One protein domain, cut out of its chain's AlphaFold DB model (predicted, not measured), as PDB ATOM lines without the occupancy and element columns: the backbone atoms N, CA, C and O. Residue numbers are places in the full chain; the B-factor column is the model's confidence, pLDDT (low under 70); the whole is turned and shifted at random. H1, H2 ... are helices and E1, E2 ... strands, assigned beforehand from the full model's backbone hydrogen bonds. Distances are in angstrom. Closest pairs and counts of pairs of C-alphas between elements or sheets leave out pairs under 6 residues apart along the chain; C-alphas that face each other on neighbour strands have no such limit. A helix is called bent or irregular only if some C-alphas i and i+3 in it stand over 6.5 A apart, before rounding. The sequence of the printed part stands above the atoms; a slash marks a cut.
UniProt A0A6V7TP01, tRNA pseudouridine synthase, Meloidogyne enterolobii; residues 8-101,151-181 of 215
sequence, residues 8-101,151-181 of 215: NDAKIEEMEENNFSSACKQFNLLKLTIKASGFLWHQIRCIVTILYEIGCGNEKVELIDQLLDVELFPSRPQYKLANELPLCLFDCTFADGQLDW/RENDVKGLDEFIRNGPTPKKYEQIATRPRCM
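What this domain is: This is residues 8 to 101 and 151 to 181 of the 215 residues of the protein "tRNA pseudouridine synthase" of Meloidogyne enterolobii (UniProt A0A6V7TP01). What shape is it? Little regular structure: H2 sits between the antiparallel ribbon E1-E2 and H3, H4 is near H2, and residues 94 to 101 stick out. What is printed? The 125 residues form a loose, flat whole, radius of gyration of the C-alphas 17.4 A, spans 57 by 49 by 23 A. E1, H1, E2, H2, H3 and H4, in chain order, hold 47 residues; the class is mixed.

How they stand to each other: How do the strands pair? E1, residues 8 to 14, and E2, residues 30 to 36, are antiparallel; N 11 and O 33, 2.9 A apart, are within hydrogen-bond range. What surrounds the longest helix? H2, residues 43 to 55, is near E2 and near H4, residues 156 to 162. H3, residues 62 to 68, is close to H2 but not clearly touching, closest C-alphas Ile 50 and Ile 64, 7.7 A; they run opposite ways at a shallow tilt of 15 degrees. In H2, H3 and H4 every O i to N i+4 pair is within hydrogen-bond range; in H1, residues 22 to 27, 0 of 2 are, and 1 of 3 O i to N i+3 pairs.

Where its parts are: Where does E1 begin? C-alpha 8 is at (-3.366, -42.461, -29.967); E1 spans 20.5 A, E2 19.6 A, H2 18.3 A. Where does H4 end? C-alpha 162 is at (0.043, -24.865, -47.296). H1 is irregular: C-alphas 23 and 26 are 7.7 A apart.

The domain as a whole: Where is the cut? Residues 102 to 150 are not printed; C-alphas 101 and 151 are 54.4 A apart. Where is confidence low? The pLDDT is under 70 in residues 16 to 26 and 151 to 154.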
ATOM      1  N   ASN A   8      -2.474 -41.311 -30.068       95.19
ATOM      2  CA  ASN A   8      -3.366 -42.461 -29.967       95.19
ATOM      3  C   ASN A   8      -3.867 -42.911 -31.342       95.19
ATOM      4  O   ASN A   8      -4.041 -44.103 -31.563       95.19
ATOM      5  N   ASP A   9      -4.128 -41.959 -32.237       96.31
ATOM      6  CA  ASP A   9      -4.663 -42.217 -33.573       96.31
ATOM      7  C   ASP A   9      -4.240 -41.100 -34.534       96.31
ATOM      8  O   ASP A   9      -4.157 -39.931 -34.141       96.31
ATOM      9  N   ALA A  10      -3.968 -41.457 -35.786       96.50
ATOM     10  CA  ALA A  10      -3.640 -40.516 -36.849       96.50
ATOM     11  C   ALA A  10      -4.147 -41.055 -38.191       96.50
ATOM     12  O   ALA A  10      -3.738 -42.129 -38.628       96.50
ATOM     13  N   LYS A  11      -5.024 -40.299 -38.857       96.62
ATOM     14  CA  LYS A  11      -5.674 -40.723 -40.103       96.62
ATOM     15  C   LYS A  11      -5.734 -39.583 -41.111       96.62
ATOM     16  O   LYS A  11      -6.071 -38.460 -40.744       96.62
ATOM     17  N   ILE A  12      -5.447 -39.887 -42.374       95.50
ATOM     18  CA  ILE A  12      -5.659 -38.986 -43.512       95.50
ATOM     19  C   ILE A  12      -6.819 -39.535 -44.337       95.50
ATOM     20  O   ILE A  12      -6.831 -40.715 -44.682       95.50
ATOM     21  N   GLU A  13      -7.790 -38.681 -44.631       94.00
ATOM     22  CA  GLU A  13      -8.960 -39.013 -45.441       94.00
ATOM     23  C   GLU A  13      -9.199 -37.911 -46.466       94.00
ATOM     24  O   GLU A  13      -9.024 -36.730 -46.163       94.00
ATOM     25  N   GLU A  14      -9.632 -38.288 -47.661       90.25
ATOM     26  CA  GLU A  14     -10.182 -37.330 -48.612       90.25
ATOM     27  C   GLU A  14     -11.561 -36.879 -48.126       90.25
ATOM     28  O   GLU A  14     -12.370 -37.687 -47.665       90.25
ATOM     29  N   MET A  15     -11.818 -35.574 -48.165       84.12
ATOM     30  CA  MET A  15     -13.147 -35.054 -47.888       84.12
ATOM     31  C   MET A  15     -14.006 -35.268 -49.131       84.12
ATOM     32  O   MET A  15     -13.701 -34.731 -50.192       84.12
ATOM     33  N   GLU A  16     -15.066 -36.070 -49.005       67.56
ATOM     34  CA  GLU A  16     -16.005 -36.293 -50.103       67.56
ATOM     35  C   GLU A  16     -16.700 -34.975 -50.468       67.56
ATOM     36  O   GLU A  16     -17.575 -34.483 -49.752       67.56
ATOM     37  N   GLU A  17     -16.308 -34.399 -51.600       62.66
ATOM     38  CA  GLU A  17     -17.055 -33.339 -52.257       62.66
ATOM     39  C   GLU A  17     -17.907 -33.939 -53.380       62.66
ATOM     40  O   GLU A  17     -17.432 -34.723 -54.203       62.66
ATOM     41  N   ASN A  18     -19.187 -33.560 -53.418       52.28
ATOM     42  CA  ASN A  18     -20.137 -33.980 -54.444       52.28
ATOM     43  C   ASN A  18     -19.580 -33.727 -55.858       52.28
ATOM     44  O   ASN A  18     -19.506 -32.580 -56.285       52.28
ATOM     45  N   ASN A  19     -19.228 -34.809 -56.568       50.69
ATOM     46  CA  ASN A  19     -19.002 -34.926 -58.018       50.69
ATOM     47  C   ASN A  19     -18.705 -33.609 -58.756       50.69
ATOM     48  O   ASN A  19     -19.510 -33.120 -59.553       50.69
ATOM     49  N   PHE A  20     -17.521 -33.051 -58.526       52.28
ATOM     50  CA  PHE A  20     -17.021 -31.939 -59.321       52.28
ATOM     51  C   PHE A  20     -16.309 -32.437 -60.590       52.28
ATOM     52  O   PHE A  20     -15.657 -33.478 -60.589       52.28
ATOM     53  N   SER A  21     -16.447 -31.675 -61.683       53.62
ATOM     54  CA  SER A  21     -15.789 -31.907 -62.981       53.62
ATOM     55  C   SER A  21     -14.300 -32.261 -62.844       53.62
ATOM     56  O   SER A  21     -13.593 -31.705 -62.002       53.62
ATOM     57  N   SER A  22     -13.811 -33.144 -63.723       53.47
ATOM     58  CA  SER A  22     -12.456 -33.719 -63.758       53.47
ATOM     59  C   SER A  22     -11.300 -32.706 -63.711       53.47
ATOM     60  O   SER A  22     -10.190 -33.086 -63.348       53.47
ATOM     61  N   ALA A  23     -11.544 -31.431 -64.032       51.78
ATOM     62  CA  ALA A  23     -10.564 -30.346 -63.929       51.78
ATOM     63  C   ALA A  23     -10.267 -29.900 -62.478       51.78
ATOM     64  O   ALA A  23      -9.323 -29.151 -62.247       51.78
ATOM     65  N   CYS A  24     -11.049 -30.346 -61.486       54.88
ATOM     66  CA  CYS A  24     -11.030 -29.792 -60.128       54.88
ATOM     67  C   CYS A  24     -10.372 -30.685 -59.060       54.88
ATOM     68  O   CYS A  24     -10.304 -30.280 -57.902       54.88
ATOM     69  N   LYS A  25      -9.835 -31.862 -59.413       63.75
ATOM     70  CA  LYS A  25      -9.200 -32.760 -58.423       63.75
ATOM     71  C   LYS A  25      -8.080 -32.091 -57.614       63.75
ATOM     72  O   LYS A  25      -7.811 -32.490 -56.489       63.75
ATOM     73  N   GLN A  26      -7.442 -31.063 -58.174       68.31
ATOM     74  CA  GLN A  26      -6.369 -30.311 -57.517       68.31
ATOM     75  C   GLN A  26      -6.815 -29.510 -56.283       68.31
ATOM     76  O   GLN A  26      -5.969 -29.114 -55.488       68.31
ATOM     77  N   PHE A  27      -8.117 -29.264 -56.117       75.06
ATOM     78  CA  PHE A  27      -8.673 -28.545 -54.965       75.06
ATOM     79  C   PHE A  27      -9.287 -29.480 -53.917       75.06
ATOM     80  O   PHE A  27      -9.854 -28.992 -52.940       75.06
ATOM     81  N   ASN A  28      -9.181 -30.801 -54.101       81.12
ATOM     82  CA  ASN A  28      -9.736 -31.763 -53.160       81.12
ATOM     83  C   ASN A  28      -9.065 -31.603 -51.794       81.12
ATOM     84  O   ASN A  28      -7.837 -31.585 -51.669       81.12
ATOM     85  N   LEU A  29      -9.890 -31.484 -50.758       86.56
ATOM     86  CA  LEU A  29      -9.410 -31.309 -49.399       86.56
ATOM     87  C   LEU A  29      -9.062 -32.661 -48.783       86.56
ATOM     88  O   LEU A  29      -9.869 -33.590 -48.767       86.56
ATOM     89  N   LEU A  30      -7.861 -32.744 -48.216       90.38
ATOM     90  CA  LEU A  30      -7.446 -33.856 -47.371       90.38
ATOM     91  C   LEU A  30      -7.547 -33.438 -45.906       90.38
ATOM     92  O   LEU A  30      -7.052 -32.385 -45.501       90.38
ATOM     93  N   LYS A  31      -8.157 -34.296 -45.096       93.88
ATOM     94  CA  LYS A  31      -8.332 -34.101 -43.659       93.88
ATOM     95  C   LYS A  31      -7.383 -35.026 -42.906       93.88
ATOM     96  O   LYS A  31      -7.571 -36.241 -42.899       93.88
ATOM     97  N   LEU A  32      -6.395 -34.441 -42.228       96.56
ATOM     98  CA  LEU A  32      -5.557 -35.132 -41.248       96.56
ATOM     99  C   LEU A  32      -6.189 -35.003 -39.857       96.56
ATOM    100  O   LEU A  32      -6.256 -33.912 -39.296       96.56
ATOM    101  N   THR A  33      -6.630 -36.123 -39.291       96.88
ATOM    102  CA  THR A  33      -7.138 -36.206 -37.915       96.88
ATOM    103  C   THR A  33      -6.062 -36.814 -37.029       96.88
ATOM    104  O   THR A  33      -5.581 -37.901 -37.332       96.88
ATOM    105  N   ILE A  34      -5.685 -36.133 -35.943       97.12
ATOM    106  CA  ILE A  34      -4.719 -36.638 -34.954       97.12
ATOM    107  C   ILE A  34      -5.360 -36.579 -33.570       97.12
ATOM    108  O   ILE A  34      -5.791 -35.512 -33.130       97.12
ATOM    109  N   LYS A  35      -5.378 -37.712 -32.869       96.62
ATOM    110  CA  LYS A  35      -5.817 -37.825 -31.474       96.62
ATOM    111  C   LYS A  35      -4.611 -38.125 -30.599       96.62
ATOM    112  O   LYS A  35      -3.835 -39.029 -30.899       96.62
ATOM    113  N   ALA A  36      -4.444 -37.369 -29.524       95.44
ATOM    114  CA  ALA A  36      -3.323 -37.512 -28.605       95.44
ATOM    115  C   ALA A  36      -3.725 -37.058 -27.202       95.44
ATOM    116  O   ALA A  36      -4.681 -36.300 -27.040       95.44
ATOM    117  N   SER A  37      -2.930 -37.427 -26.196       91.44
ATOM    118  CA  SER A  37      -3.103 -36.930 -24.822       91.44
ATOM    119  C   SER A  37      -2.830 -35.424 -24.677       91.44
ATOM    120  O   SER A  37      -3.139 -34.819 -23.656       91.44
ATOM    121  N   GLY A  38      -2.174 -34.823 -25.669       92.12
ATOM    122  CA  GLY A  38      -1.851 -33.406 -25.730       92.12
ATOM    123  C   GLY A  38      -0.754 -33.134 -26.752       92.12
ATOM    124  O   GLY A  38      -0.067 -34.051 -27.204       92.12
ATOM    125  N   PHE A  39      -0.554 -31.860 -27.081       93.69
ATOM    126  CA  PHE A  39       0.404 -31.438 -28.102       93.69
ATOM    127  C   PHE A  39       1.417 -30.439 -27.547       93.69
ATOM    128  O   PHE A  39       1.121 -29.653 -26.646       93.69
ATOM    129  N   LEU A  40       2.636 -30.473 -28.079       93.25
ATOM    130  CA  LEU A  40       3.611 -29.402 -27.907       93.25
ATOM    131  C   LEU A  40       3.255 -28.212 -28.800       93.25
ATOM    132  O   LEU A  40       2.520 -28.330 -29.786       93.25
ATOM    133  N   TRP A  41       3.827 -27.055 -28.473       91.31
ATOM    134  CA  TRP A  41       3.660 -25.856 -29.280       91.31
ATOM    135  C   TRP A  41       4.088 -26.118 -30.731       91.31
ATOM    136  O   TRP A  41       5.165 -26.652 -30.993       91.31
ATOM    137  N   HIS A  42       3.196 -25.785 -31.668       92.75
ATOM    138  CA  HIS A  42       3.333 -26.016 -33.110       92.75
ATOM    139  C   HIS A  42       3.496 -27.477 -33.573       92.75
ATOM    140  O   HIS A  42       3.726 -27.692 -34.761       92.75
ATOM    141  N   GLN A  43       3.337 -28.483 -32.703       94.31
ATOM    142  CA  GLN A  43       3.607 -29.887 -33.048       94.31
ATOM    143  C   GLN A  43       2.822 -30.361 -34.277       94.31
ATOM    144  O   GLN A  43       3.413 -30.908 -35.202       94.31
ATOM    145  N   ILE A  44       1.516 -30.086 -34.328       96.31
ATOM    146  CA  ILE A  44       0.671 -30.495 -35.458       96.31
ATOM    147  C   ILE A  44       1.100 -29.818 -36.760       96.31
ATOM    148  O   ILE A  44       1.244 -30.479 -37.782       96.31
ATOM    149  N   ARG A  45       1.385 -28.512 -36.725       96.31
ATOM    150  CA  ARG A  45       1.837 -27.771 -37.912       96.31
ATOM    151  C   ARG A  45       3.181 -28.290 -38.425       96.31
ATOM    152  O   ARG A  45       3.380 -28.340 -39.631       96.31
ATOM    153  N   CYS A  46       4.078 -28.703 -37.526       95.12
ATOM    154  CA  CYS A  46       5.325 -29.370 -37.900       95.12
ATOM    155  C   CYS A  46       5.059 -30.706 -38.605       95.12
ATOM    156  O   CYS A  46       5.654 -30.947 -39.649       95.12
ATOM    157  N   ILE A  47       4.170 -31.545 -38.056       96.06
ATOM    158  CA  ILE A  47       3.794 -32.837 -38.655       96.06
ATOM    159  C   ILE A  47       3.236 -32.620 -40.065       96.06
ATOM    160  O   ILE A  47       3.698 -33.259 -41.004       96.06
ATOM    161  N   VAL A  48       2.305 -31.672 -40.227       96.62
ATOM    162  CA  VAL A  48       1.711 -31.347 -41.532       96.62
ATOM    163  C   VAL A  48       2.774 -30.905 -42.535       96.62
ATOM    164  O   VAL A  48       2.747 -31.384 -43.662       96.62
ATOM    165  N   THR A  49       3.739 -30.060 -42.145       95.31
ATOM    166  CA  THR A  49       4.837 -29.683 -43.051       95.31
ATOM    167  C   THR A  49       5.600 -30.914 -43.538       95.31
ATOM    168  O   THR A  49       5.809 -31.048 -44.736       95.31
ATOM    169  N   ILE A  50       6.010 -31.818 -42.643       95.69
ATOM    170  CA  ILE A  50       6.798 -32.998 -43.037       95.69
ATOM    171  C   ILE A  50       5.989 -33.920 -43.953       95.69
ATOM    172  O   ILE A  50       6.476 -34.313 -45.011       95.69
ATOM    173  N   LEU A  51       4.740 -34.218 -43.584       95.94
ATOM    174  CA  LEU A  51       3.857 -35.059 -44.395       95.94
ATOM    175  C   LEU A  51       3.608 -34.456 -45.777       95.94
ATOM    176  O   LEU A  51       3.582 -35.184 -46.765       95.94
ATOM    177  N   TYR A  52       3.464 -33.133 -45.853       94.06
ATOM    178  CA  TYR A  52       3.293 -32.434 -47.115       94.06
ATOM    179  C   TYR A  52       4.505 -32.591 -48.034       94.06
ATOM    180  O   TYR A  52       4.356 -32.924 -49.203       94.06
ATOM    181  N   GLU A  53       5.715 -32.398 -47.509       94.31
ATOM    182  CA  GLU A  53       6.946 -32.499 -48.303       94.31
ATOM    183  C   GLU A  53       7.195 -33.919 -48.813       94.31
ATOM    184  O   GLU A  53       7.629 -34.096 -49.951       94.31
ATOM    185  N   ILE A  54       6.866 -34.922 -47.997       95.38
ATOM    186  CA  ILE A  54       6.891 -36.330 -48.399       95.38
ATOM    187  C   ILE A  54       5.825 -36.595 -49.469       95.38
ATOM    188  O   ILE A  54       6.119 -37.220 -50.485       95.38
ATOM    189  N   GLY A  55       4.607 -36.075 -49.290       91.75
ATOM    190  CA  GLY A  55       3.514 -36.204 -50.259       91.75
ATOM    191  C   GLY A  55       3.822 -35.558 -51.614       91.75
ATOM    192  O   GLY A  55       3.440 -36.097 -52.649       91.75
ATOM    193  N   CYS A  56       4.572 -34.452 -51.624       89.31
ATOM    194  CA  CYS A  56       5.088 -33.823 -52.842       89.31
ATOM    195  C   CYS A  56       6.290 -34.563 -53.463       89.31
ATOM    196  O   CYS A  56       6.735 -34.177 -54.541       89.31
ATOM    197  N   GLY A  57       6.848 -35.582 -52.798       92.12
ATOM    198  CA  GLY A  57       8.037 -36.312 -53.255       92.12
ATOM    199  C   GLY A  57       9.360 -35.564 -53.066       92.12
ATOM    200  O   GLY A  57      10.387 -35.990 -53.594       92.12
ATOM    201  N   ASN A  58       9.359 -34.459 -52.316       92.00
ATOM    202  CA  ASN A  58      10.569 -33.693 -52.014       92.00
ATOM    203  C   ASN A  58      11.449 -34.390 -50.968       92.00
ATOM    204  O   ASN A  58      12.667 -34.201 -50.944       92.00
ATOM    205  N   GLU A  59      10.818 -35.184 -50.106       95.88
ATOM    206  CA  GLU A  59      11.446 -35.934 -49.026       95.88
ATOM    207  C   GLU A  59      11.027 -37.397 -49.077       95.88
ATOM    208  O   GLU A  59       9.964 -37.743 -49.594       95.88
ATOM    209  N   LYS A  60      11.860 -38.266 -48.505       95.81
ATOM    210  CA  LYS A  60      11.519 -39.681 -48.363       95.81
ATOM    211  C   LYS A  60      10.851 -39.960 -47.019       95.81
ATOM    212  O   LYS A  60      11.027 -39.209 -46.061       95.81
ATOM    213  N   VAL A  61      10.121 -41.072 -46.935       96.38
ATOM    214  CA  VAL A  61       9.390 -41.470 -45.719       96.38
ATOM    215  C   VAL A  61      10.340 -41.707 -44.538       96.38
ATOM    216  O   VAL A  61       9.988 -41.376 -43.408       96.38
ATOM    217  N   GLU A  62      11.571 -42.170 -44.794       96.00
ATOM    218  CA  GLU A  62      12.577 -42.429 -43.752       96.00
ATOM    219  C   GLU A  62      12.994 -41.158 -42.992       96.00
ATOM    220  O   GLU A  62      13.544 -41.246 -41.894       96.00
ATOM    221  N   LEU A  63      12.713 -39.966 -43.537       94.62
ATOM    222  CA  LEU A  63      12.934 -38.702 -42.834       94.62
ATOM    223  C   LEU A  63      12.174 -38.651 -41.500       94.62
ATOM    224  O   LEU A  63      12.657 -38.040 -40.551       94.62
ATOM    225  N   ILE A  64      10.996 -39.277 -41.407       94.12
ATOM    226  CA  ILE A  64      10.204 -39.273 -40.170       94.12
ATOM    227  C   ILE A  64      10.965 -39.993 -39.055       94.12
ATOM    228  O   ILE A  64      11.118 -39.430 -37.971       94.12
ATOM    229  N   ASP A  65      11.490 -41.188 -39.335       94.25
ATOM    230  CA  ASP A  65      12.261 -41.972 -38.364       94.25
ATOM    231  C   ASP A  65      13.533 -41.230 -37.948       94.25
ATOM    232  O   ASP A  65      13.851 -41.144 -36.764       94.25
ATOM    233  N   GLN A  66      14.209 -40.604 -38.913       93.31
ATOM    234  CA  GLN A  66      15.382 -39.775 -38.657       93.31
ATOM    235  C   GLN A  66      15.072 -38.603 -37.717       93.31
ATOM    236  O   GLN A  66      15.803 -38.376 -36.761       93.31
ATOM    237  N   LEU A  67      13.983 -37.865 -37.953       92.69
ATOM    238  CA  LEU A  67      13.604 -36.710 -37.131       92.69
ATOM    239  C   LEU A  67      13.137 -37.085 -35.716       92.69
ATOM    240  O   LEU A  67      13.123 -36.218 -34.839       92.69
ATOM    241  N   LEU A  68      12.719 -38.334 -35.498       91.44
ATOM    242  CA  LEU A  68      12.356 -38.860 -34.180       91.44
ATOM    243  C   LEU A  68      13.566 -39.403 -33.405       91.44
ATOM    244  O   LEU A  68      13.479 -39.554 -32.185       91.44
ATOM    245  N   ASP A  69      14.686 -39.655 -34.084       91.38
ATOM    246  CA  ASP A  69      15.951 -40.040 -33.467       91.38
ATOM    247  C   ASP A  69      16.692 -38.806 -32.925       91.38
ATOM    248  O   ASP A  69      17.235 -37.984 -33.665       91.38
ATOM    249  N   VAL A  70      16.723 -38.686 -31.598       88.19
ATOM    250  CA  VAL A  70      17.345 -37.561 -30.884       88.19
ATOM    251  C   VAL A  70      18.876 -37.598 -30.967       88.19
ATOM    252  O   VAL A  70      19.507 -36.546 -30.874       88.19
ATOM    253  N   GLU A  71      19.482 -38.767 -31.179       89.56
ATOM    254  CA  GLU A  71      20.935 -38.882 -31.347       89.56
ATOM    255  C   GLU A  71      21.356 -38.353 -32.724       89.56
ATOM    256  O   GLU A  71      22.346 -37.629 -32.854       89.56
ATOM    257  N   LEU A  72      20.563 -38.653 -33.757       88.12
ATOM    258  CA  LEU A  72      20.800 -38.162 -35.114       88.12
ATOM    259  C   LEU A  72      20.413 -36.678 -35.263       88.12
ATOM    260  O   LEU A  72      21.165 -35.871 -35.827       88.12
ATOM    261  N   PHE A  73      19.254 -36.299 -34.723       87.88
ATOM    262  CA  PHE A  73      18.701 -34.947 -34.756       87.88
ATOM    263  C   PHE A  73      18.450 -34.411 -33.333       87.88
ATOM    264  O   PHE A  73      17.302 -34.307 -32.897       87.88
ATOM    265  N   PRO A  74      19.500 -33.945 -32.625       85.38
ATOM    266  CA  PRO A  74      19.370 -33.364 -31.281       85.38
ATOM    267  C   PRO A  74      18.509 -32.095 -31.247       85.38
ATOM    268  O   PRO A  74      18.009 -31.690 -30.195       85.38
ATOM    269  N   SER A  75      18.329 -31.441 -32.395       85.06
ATOM    270  CA  SER A  75      17.416 -30.318 -32.549       85.06
ATOM    271  C   SER A  75      16.748 -30.316 -33.920       85.06
ATOM    272  O   SER A  75      17.299 -30.776 -34.925       85.06
ATOM    273  N   ARG A  76      15.527 -29.773 -33.950       87.25
ATOM    274  CA  ARG A  76      14.680 -29.719 -35.144       87.25
ATOM    275  C   ARG A  76      15.362 -28.902 -36.256       87.25
ATOM    276  O   ARG A  76      15.699 -27.738 -36.007       87.25
ATOM    277  N   PRO A  77      15.480 -29.426 -37.485       91.81
ATOM    278  CA  PRO A  77      15.898 -28.633 -38.637       91.81
ATOM    279  C   PRO A  77      14.983 -27.430 -38.897       91.81
ATOM    280  O   PRO A  77      13.822 -27.393 -38.478       91.81
ATOM    281  N   GLN A  78      15.491 -26.416 -39.588       88.50
ATOM    282  CA  GLN A  78      14.713 -25.229 -39.913       88.50
ATOM    283  C   GLN A  78      13.791 -25.494 -41.109       88.50
ATOM    284  O   GLN A  78      14.220 -25.657 -42.248       88.50
ATOM    285  N   TYR A  79      12.489 -25.481 -40.863       90.00
ATOM    286  CA  TYR A  79      11.470 -25.490 -41.904       90.00
ATOM    287  C   TYR A  79      10.268 -24.662 -41.473       90.00
ATOM    288  O   TYR A  79      10.044 -24.406 -40.287       90.00
ATOM    289  N   LYS A  80       9.513 -24.196 -42.465       90.00
ATOM    290  CA  LYS A  80       8.360 -23.339 -42.237       90.00
ATOM    291  C   LYS A  80       7.177 -24.160 -41.740       90.00
ATOM    292  O   LYS A  80       6.931 -25.266 -42.214       90.00
ATOM    293  N   LEU A  81       6.454 -23.611 -40.773       93.38
ATOM    294  CA  LEU A  81       5.236 -24.232 -40.273       93.38
ATOM    295  C   LEU A  81       4.151 -24.172 -41.344       93.38
ATOM    296  O   LEU A  81       3.970 -23.121 -41.967       93.38
ATOM    297  N   ALA A  82       3.402 -25.264 -41.484       95.25
ATOM    298  CA  ALA A  82       2.195 -25.290 -42.292       95.25
ATOM    299  C   ALA A  82       1.244 -24.155 -41.890       95.25
ATOM    300  O   ALA A  82       1.312 -23.653 -40.758       95.25
ATOM    301  N   ASN A  83       0.363 -23.735 -42.794       95.12
ATOM    302  CA  ASN A  83      -0.641 -22.717 -42.492       95.12
ATOM    303  C   ASN A  83      -1.423 -23.065 -41.217       95.12
ATOM    304  O   ASN A  83      -1.703 -24.230 -40.942       95.12
ATOM    305  N   GLU A  84      -1.740 -22.057 -40.411       94.31
ATOM    306  CA  GLU A  84      -2.555 -22.241 -39.207       94.31
ATOM    307  C   GLU A  84      -4.046 -22.280 -39.491       94.31
ATOM    308  O   GLU A  84      -4.772 -22.896 -38.719       94.31
ATOM    309  N   LEU A  85      -4.486 -21.680 -40.599       94.56
ATOM    310  CA  LEU A  85      -5.898 -21.574 -40.943       94.56
ATOM    311  C   LEU A  85      -6.669 -22.913 -40.896       94.56
ATOM    312  O   LEU A  85      -7.763 -22.916 -40.340       94.56
ATOM    313  N   PRO A  86      -6.154 -24.049 -41.420       93.38
ATOM    314  CA  PRO A  86      -6.895 -25.313 -41.402       93.38
ATOM    315  C   PRO A  86      -6.851 -26.053 -40.055       93.38
ATOM    316  O   PRO A  86      -7.483 -27.100 -39.915       93.38
ATOM    317  N   LEU A  87      -6.092 -25.573 -39.064       95.38
ATOM    318  CA  LEU A  87      -5.971 -26.255 -37.779       95.38
ATOM    319  C   LEU A  87      -7.211 -25.992 -36.913       95.38
ATOM    320  O   LEU A  87      -7.408 -24.887 -36.415       95.38
ATOM    321  N   CYS A  88      -8.008 -27.033 -36.679       95.06
ATOM    322  CA  CYS A  88      -9.219 -26.971 -35.863       95.06
ATOM    323  C   CYS A  88      -9.131 -27.953 -34.686       95.06
ATOM    324  O   CYS A  88      -8.894 -29.147 -34.883       95.06
ATOM    325  N   LEU A  89      -9.340 -27.460 -33.460       95.75
ATOM    326  CA  LEU A  89      -9.601 -28.324 -32.309       95.75
ATOM    327  C   LEU A  89     -11.056 -28.791 -32.393       95.75
ATOM    328  O   LEU A  89     -11.965 -28.027 -32.081       95.75
ATOM    329  N   PHE A  90     -11.253 -30.021 -32.860       94.25
ATOM    330  CA  PHE A  90     -12.588 -30.547 -33.141       94.25
ATOM    331  C   PHE A  90     -13.261 -31.185 -31.922       94.25
ATOM    332  O   PHE A  90     -14.447 -30.972 -31.703       94.25
ATOM    333  N   ASP A  91     -12.516 -31.968 -31.140       92.38
ATOM    334  CA  ASP A  91     -13.069 -32.752 -30.035       92.38
ATOM    335  C   ASP A  91     -12.061 -32.900 -28.884       92.38
ATOM    336  O   ASP A  91     -10.844 -32.886 -29.099       92.38
ATOM    337  N   CYS A  92     -12.586 -33.056 -27.668       91.62
ATOM    338  CA  CYS A  92     -11.845 -33.257 -26.427       91.62
ATOM    339  C   CYS A  92     -12.488 -34.396 -25.628       91.62
ATOM    340  O   CYS A  92     -13.649 -34.318 -25.236       91.62
ATOM    341  N   THR A  93     -11.709 -35.429 -25.318       88.56
ATOM    342  CA  THR A  93     -12.181 -36.571 -24.528       88.56
ATOM    343  C   THR A  93     -11.992 -36.328 -23.034       88.56
ATOM    344  O   THR A  93     -10.889 -35.992 -22.598       88.56
ATOM    345  N   PHE A  94     -13.038 -36.580 -22.250       88.75
ATOM    346  CA  PHE A  94     -13.028 -36.515 -20.787       88.75
ATOM    347  C   PHE A  94     -13.419 -37.873 -20.201       88.75
ATOM    348  O   PHE A  94     -14.007 -38.695 -20.900       88.75
ATOM    349  N   ALA A  95     -13.073 -38.123 -18.936       88.75
ATOM    350  CA  ALA A  95     -13.442 -39.374 -18.284       88.75
ATOM    351  C   ALA A  95     -14.967 -39.487 -18.126       88.75
ATOM    352  O   ALA A  95     -15.645 -38.499 -17.823       88.75
ATOM    353  N   ASP A  96     -15.492 -40.700 -18.306       86.25
ATOM    354  CA  ASP A  96     -16.925 -40.971 -18.194       86.25
ATOM    355  C   ASP A  96     -17.464 -40.544 -16.823       86.25
ATOM    356  O   ASP A  96     -16.874 -40.825 -15.778       86.25
ATOM    357  N   GLY A  97     -18.595 -39.837 -16.826       85.62
ATOM    358  CA  GLY A  97     -19.248 -39.353 -15.606       85.62
ATOM    359  C   GLY A  97     -18.566 -38.162 -14.922       85.62
ATOM    360  O   GLY A  97     -19.064 -37.700 -13.898       85.62
ATOM    361  N   GLN A  98     -17.463 -37.631 -15.465       87.56
ATOM    362  CA  GLN A  98     -16.814 -36.430 -14.922       87.56
ATOM    363  C   GLN A  98     -17.527 -35.134 -15.336       87.56
ATOM    364  O   GLN A  98     -17.428 -34.123 -14.639       87.56
ATOM    365  N   LEU A  99     -18.226 -35.156 -16.472       90.00
ATOM    366  CA  LEU A  99     -18.926 -34.006 -17.028       90.00
ATOM    367  C   LEU A  99     -20.393 -34.340 -17.274       90.00
ATOM    368  O   LEU A  99     -20.713 -35.376 -17.854       90.00
ATOM    369  N   ASP A 100     -21.257 -33.412 -16.880       89.88
ATOM    370  CA  ASP A 100     -22.667 -33.396 -17.244       89.88
ATOM    371  C   ASP A 100     -22.890 -32.257 -18.244       89.88
ATOM    372  O   ASP A 100     -22.912 -31.076 -17.884       89.88
ATOM    373  N   TRP A 101     -22.945 -32.606 -19.529       89.62
ATOM    374  CA  TRP A 101     -23.085 -31.627 -20.600       89.62
ATOM    375  C   TRP A 101     -24.516 -31.096 -20.650       89.62
ATOM    376  O   TRP A 101     -25.461 -31.819 -20.958       89.62
ATOM    377  N   ARG A 151       3.854 -25.019 -68.838       49.03
ATOM    378  CA  ARG A 151       3.549 -24.406 -67.535       49.03
ATOM    379  C   ARG A 151       4.015 -25.326 -66.398       49.03
ATOM    380  O   ARG A 151       3.436 -26.384 -66.176       49.03
ATOM    381  N   GLU A 152       5.031 -24.895 -65.656       50.22
ATOM    382  CA  GLU A 152       5.328 -25.421 -64.323       50.22
ATOM    383  C   GLU A 152       4.226 -24.960 -63.342       50.22
ATOM    384  O   GLU A 152       4.138 -23.788 -62.977       50.22
ATOM    385  N   ASN A 153       3.403 -25.928 -62.927       55.09
ATOM    386  CA  ASN A 153       2.555 -25.986 -61.727       55.09
ATOM    387  C   ASN A 153       1.310 -25.077 -61.655       55.09
ATOM    388  O   ASN A 153       1.305 -24.048 -60.974       55.09
ATOM    389  N   ASP A 154       0.187 -25.580 -62.186       66.06
ATOM    390  CA  ASP A 154      -1.189 -25.082 -61.952       66.06
ATOM    391  C   ASP A 154      -1.605 -25.022 -60.461       66.06
ATOM    392  O   ASP A 154      -2.651 -24.472 -60.119       66.06
ATOM    393  N   VAL A 155      -0.766 -25.525 -59.549       73.62
ATOM    394  CA  VAL A 155      -1.024 -25.632 -58.103       73.62
ATOM    395  C   VAL A 155      -0.177 -24.701 -57.230       73.62
ATOM    396  O   VAL A 155      -0.308 -24.732 -56.008       73.62
ATOM    397  N   LYS A 156       0.643 -23.812 -57.814       84.94
ATOM    398  CA  LYS A 156       1.570 -22.953 -57.048       84.94
ATOM    399  C   LYS A 156       0.892 -22.172 -55.912       84.94
ATOM    400  O   LYS A 156       1.437 -22.076 -54.818       84.94
ATOM    401  N   GLY A 157      -0.299 -21.618 -56.150       87.38
ATOM    402  CA  GLY A 157      -1.030 -20.869 -55.121       87.38
ATOM    403  C   GLY A 157      -1.457 -21.735 -53.928       87.38
ATOM    404  O   GLY A 157      -1.426 -21.274 -52.789       87.38
ATOM    405  N   LEU A 158      -1.804 -23.001 -54.178       86.75
ATOM    406  CA  LEU A 158      -2.142 -23.968 -53.129       86.75
ATOM    407  C   LEU A 158      -0.890 -24.399 -52.360       86.75
ATOM    408  O   LEU A 158      -0.923 -24.454 -51.129       86.75
ATOM    409  N   ASP A 159       0.226 -24.610 -53.064       88.62
ATOM    410  CA  ASP A 159       1.514 -24.905 -52.433       88.62
ATOM    411  C   ASP A 159       1.939 -23.788 -51.478       88.62
ATOM    412  O   ASP A 159       2.337 -24.042 -50.337       88.62
ATOM    413  N   GLU A 160       1.837 -22.535 -51.926       90.94
ATOM    414  CA  GLU A 160       2.159 -21.365 -51.111       90.94
ATOM    415  C   GLU A 160       1.222 -21.229 -49.910       90.94
ATOM    416  O   GLU A 160       1.674 -20.884 -48.812       90.94
ATOM    417  N   PHE A 161      -0.064 -21.547 -50.086       91.75
ATOM    418  CA  PHE A 161      -1.024 -21.558 -48.990       91.75
ATOM    419  C   PHE A 161      -0.610 -22.558 -47.911       91.75
ATOM    420  O   PHE A 161      -0.481 -22.153 -46.757       91.75
ATOM    421  N   ILE A 162      -0.334 -23.820 -48.264       90.06
ATOM    422  CA  ILE A 162       0.043 -24.865 -47.296       90.06
ATOM    423  C   ILE A 162       1.378 -24.531 -46.626       90.06
ATOM    424  O   ILE A 162       1.486 -24.601 -45.400       90.06
ATOM    425  N   ARG A 163       2.372 -24.076 -47.401       90.06
ATOM    426  CA  ARG A 163       3.697 -23.647 -46.910       90.06
ATOM    427  C   ARG A 163       3.663 -22.312 -46.158       90.06
ATOM    428  O   ARG A 163       4.701 -21.857 -45.670       90.06
ATOM    429  N   ASN A 164       2.494 -21.678 -46.047       90.50
ATOM    430  CA  ASN A 164       2.272 -20.393 -45.391       90.50
ATOM    431  C   ASN A 164       3.134 -19.246 -45.968       90.50
ATOM    432  O   ASN A 164       3.559 -18.347 -45.240       90.50
ATOM    433  N   GLY A 165       3.486 -19.298 -47.257       87.12
ATOM    434  CA  GLY A 165       4.203 -18.256 -48.000       87.12
ATOM    435  C   GLY A 165       4.945 -18.791 -49.232       87.12
ATOM    436  O   GLY A 165       4.711 -19.929 -49.627       87.12
ATOM    437  N   PRO A 166       5.844 -17.992 -49.836       84.25
ATOM    438  CA  PRO A 166       6.326 -18.247 -51.190       84.25
ATOM    439  C   PRO A 166       7.133 -19.542 -51.294       84.25
ATOM    440  O   PRO A 166       7.975 -19.837 -50.440       84.25
ATOM    441  N   THR A 167       6.912 -20.289 -52.376       77.56
ATOM    442  CA  THR A 167       7.695 -21.484 -52.705       77.56
ATOM    443  C   THR A 167       9.096 -21.078 -53.176       77.56
ATOM    444  O   THR A 167       9.207 -20.283 -54.118       77.56
ATOM    445  N   PRO A 168      10.182 -21.601 -52.574       75.31
ATOM    446  CA  PRO A 168      11.530 -21.346 -53.065       75.31
ATOM    447  C   PRO A 168      11.727 -21.995 -54.441       75.31
ATOM    448  O   PRO A 168      11.195 -23.066 -54.710       75.31
ATOM    449  N   LYS A 169      12.529 -21.363 -55.309       75.88
ATOM    450  CA  LYS A 169      12.811 -21.879 -56.666       75.88
ATOM    451  C   LYS A 169      13.521 -23.234 -56.662       75.88
ATOM    452  O   LYS A 169      13.397 -23.993 -57.612       75.88
ATOM    453  N   LYS A 170      14.299 -23.510 -55.615       84.19
ATOM    454  CA  LYS A 170      15.009 -24.771 -55.420       84.19
ATOM    455  C   LYS A 170      14.645 -25.318 -54.050       84.19
ATOM    456  O   LYS A 170      14.748 -24.601 -53.057       84.19
ATOM    457  N   TYR A 171      14.225 -26.576 -54.019       87.88
ATOM    458  CA  TYR A 171      13.989 -27.279 -52.772       87.88
ATOM    459  C   TYR A 171      15.317 -27.699 -52.136       87.88
ATOM    460  O   TYR A 171      16.189 -28.253 -52.808       87.88
ATOM    461  N   GLU A 172      15.464 -27.443 -50.839       87.69
ATOM    462  CA  GLU A 172      16.579 -27.935 -50.028       87.69
ATOM    463  C   GLU A 172      16.055 -28.971 -49.045       87.69
ATOM    464  O   GLU A 172      15.086 -28.698 -48.335       87.69
ATOM    465  N   GLN A 173      16.701 -30.133 -48.966       91.12
ATOM    466  CA  GLN A 173      16.240 -31.212 -48.096       91.12
ATOM    467  C   GLN A 173      16.300 -30.817 -46.621       91.12
ATOM    468  O   GLN A 173      17.300 -30.265 -46.161       91.12
ATOM    469  N   ILE A 174      15.257 -31.139 -45.864       91.31
ATOM    470  CA  ILE A 174      15.061 -30.800 -44.454       91.31
ATOM    471  C   ILE A 174      16.248 -31.249 -43.608       91.31
ATOM    472  O   ILE A 174      16.725 -30.468 -42.788       91.31
ATOM    473  N   ALA A 175      16.773 -32.450 -43.852       88.81
ATOM    474  CA  ALA A 175      17.921 -32.987 -43.125       88.81
ATOM    475  C   ALA A 175      19.201 -32.136 -43.265       88.81
ATOM    476  O   ALA A 175      20.042 -32.140 -42.370       88.81
ATOM    477  N   THR A 176      19.350 -31.395 -44.369       89.75
ATOM    478  CA  THR A 176      20.553 -30.591 -44.665       89.75
ATOM    479  C   THR A 176      20.483 -29.163 -44.127       89.75
ATOM    480  O   THR A 176      21.490 -28.457 -44.094       89.75
ATOM    481  N   ARG A 177      19.293 -28.720 -43.712       90.38
ATOM    482  CA  ARG A 177      19.047 -27.342 -43.285       90.38
ATOM    483  C   ARG A 177      19.676 -27.067 -41.915       90.38
ATOM    484  O   ARG A 177      19.789 -27.980 -41.092       90.38
ATOM    485  N   PRO A 178      20.032 -25.802 -41.620       87.88
ATOM    486  CA  PRO A 178      20.492 -25.429 -40.290       87.88
ATOM    487  C   PRO A 178      19.443 -25.796 -39.241       87.88
ATOM    488  O   PRO A 178      18.235 -25.768 -39.493       87.88
ATOM    489  N   ARG A 179      19.906 -26.155 -38.048       85.69
ATOM    490  CA  ARG A 179      19.025 -26.569 -36.958       85.69
ATOM    491  C   ARG A 179      18.568 -25.377 -36.130       85.69
ATOM    492  O   ARG A 179      19.280 -24.386 -35.979       85.69
ATOM    493  N   CYS A 180      17.358 -25.482 -35.593       80.62
ATOM    494  CA  CYS A 180      16.840 -24.514 -34.640       80.62
ATOM    495  C   CYS A 180      17.650 -24.594 -33.340       80.62
ATOM    496  O   CYS A 180      18.025 -25.683 -32.905       80.62
ATOM    497  N   MET A 181      17.857 -23.442 -32.702       74.19
ATOM    498  CA  MET A 181      18.485 -23.373 -31.381       74.19
ATOM    499  C   MET A 181      17.669 -24.191 -30.373       74.19
ATOM    500  O   MET A 181      16.438 -24.087 -30.330       74.19
TER     501      MET A 181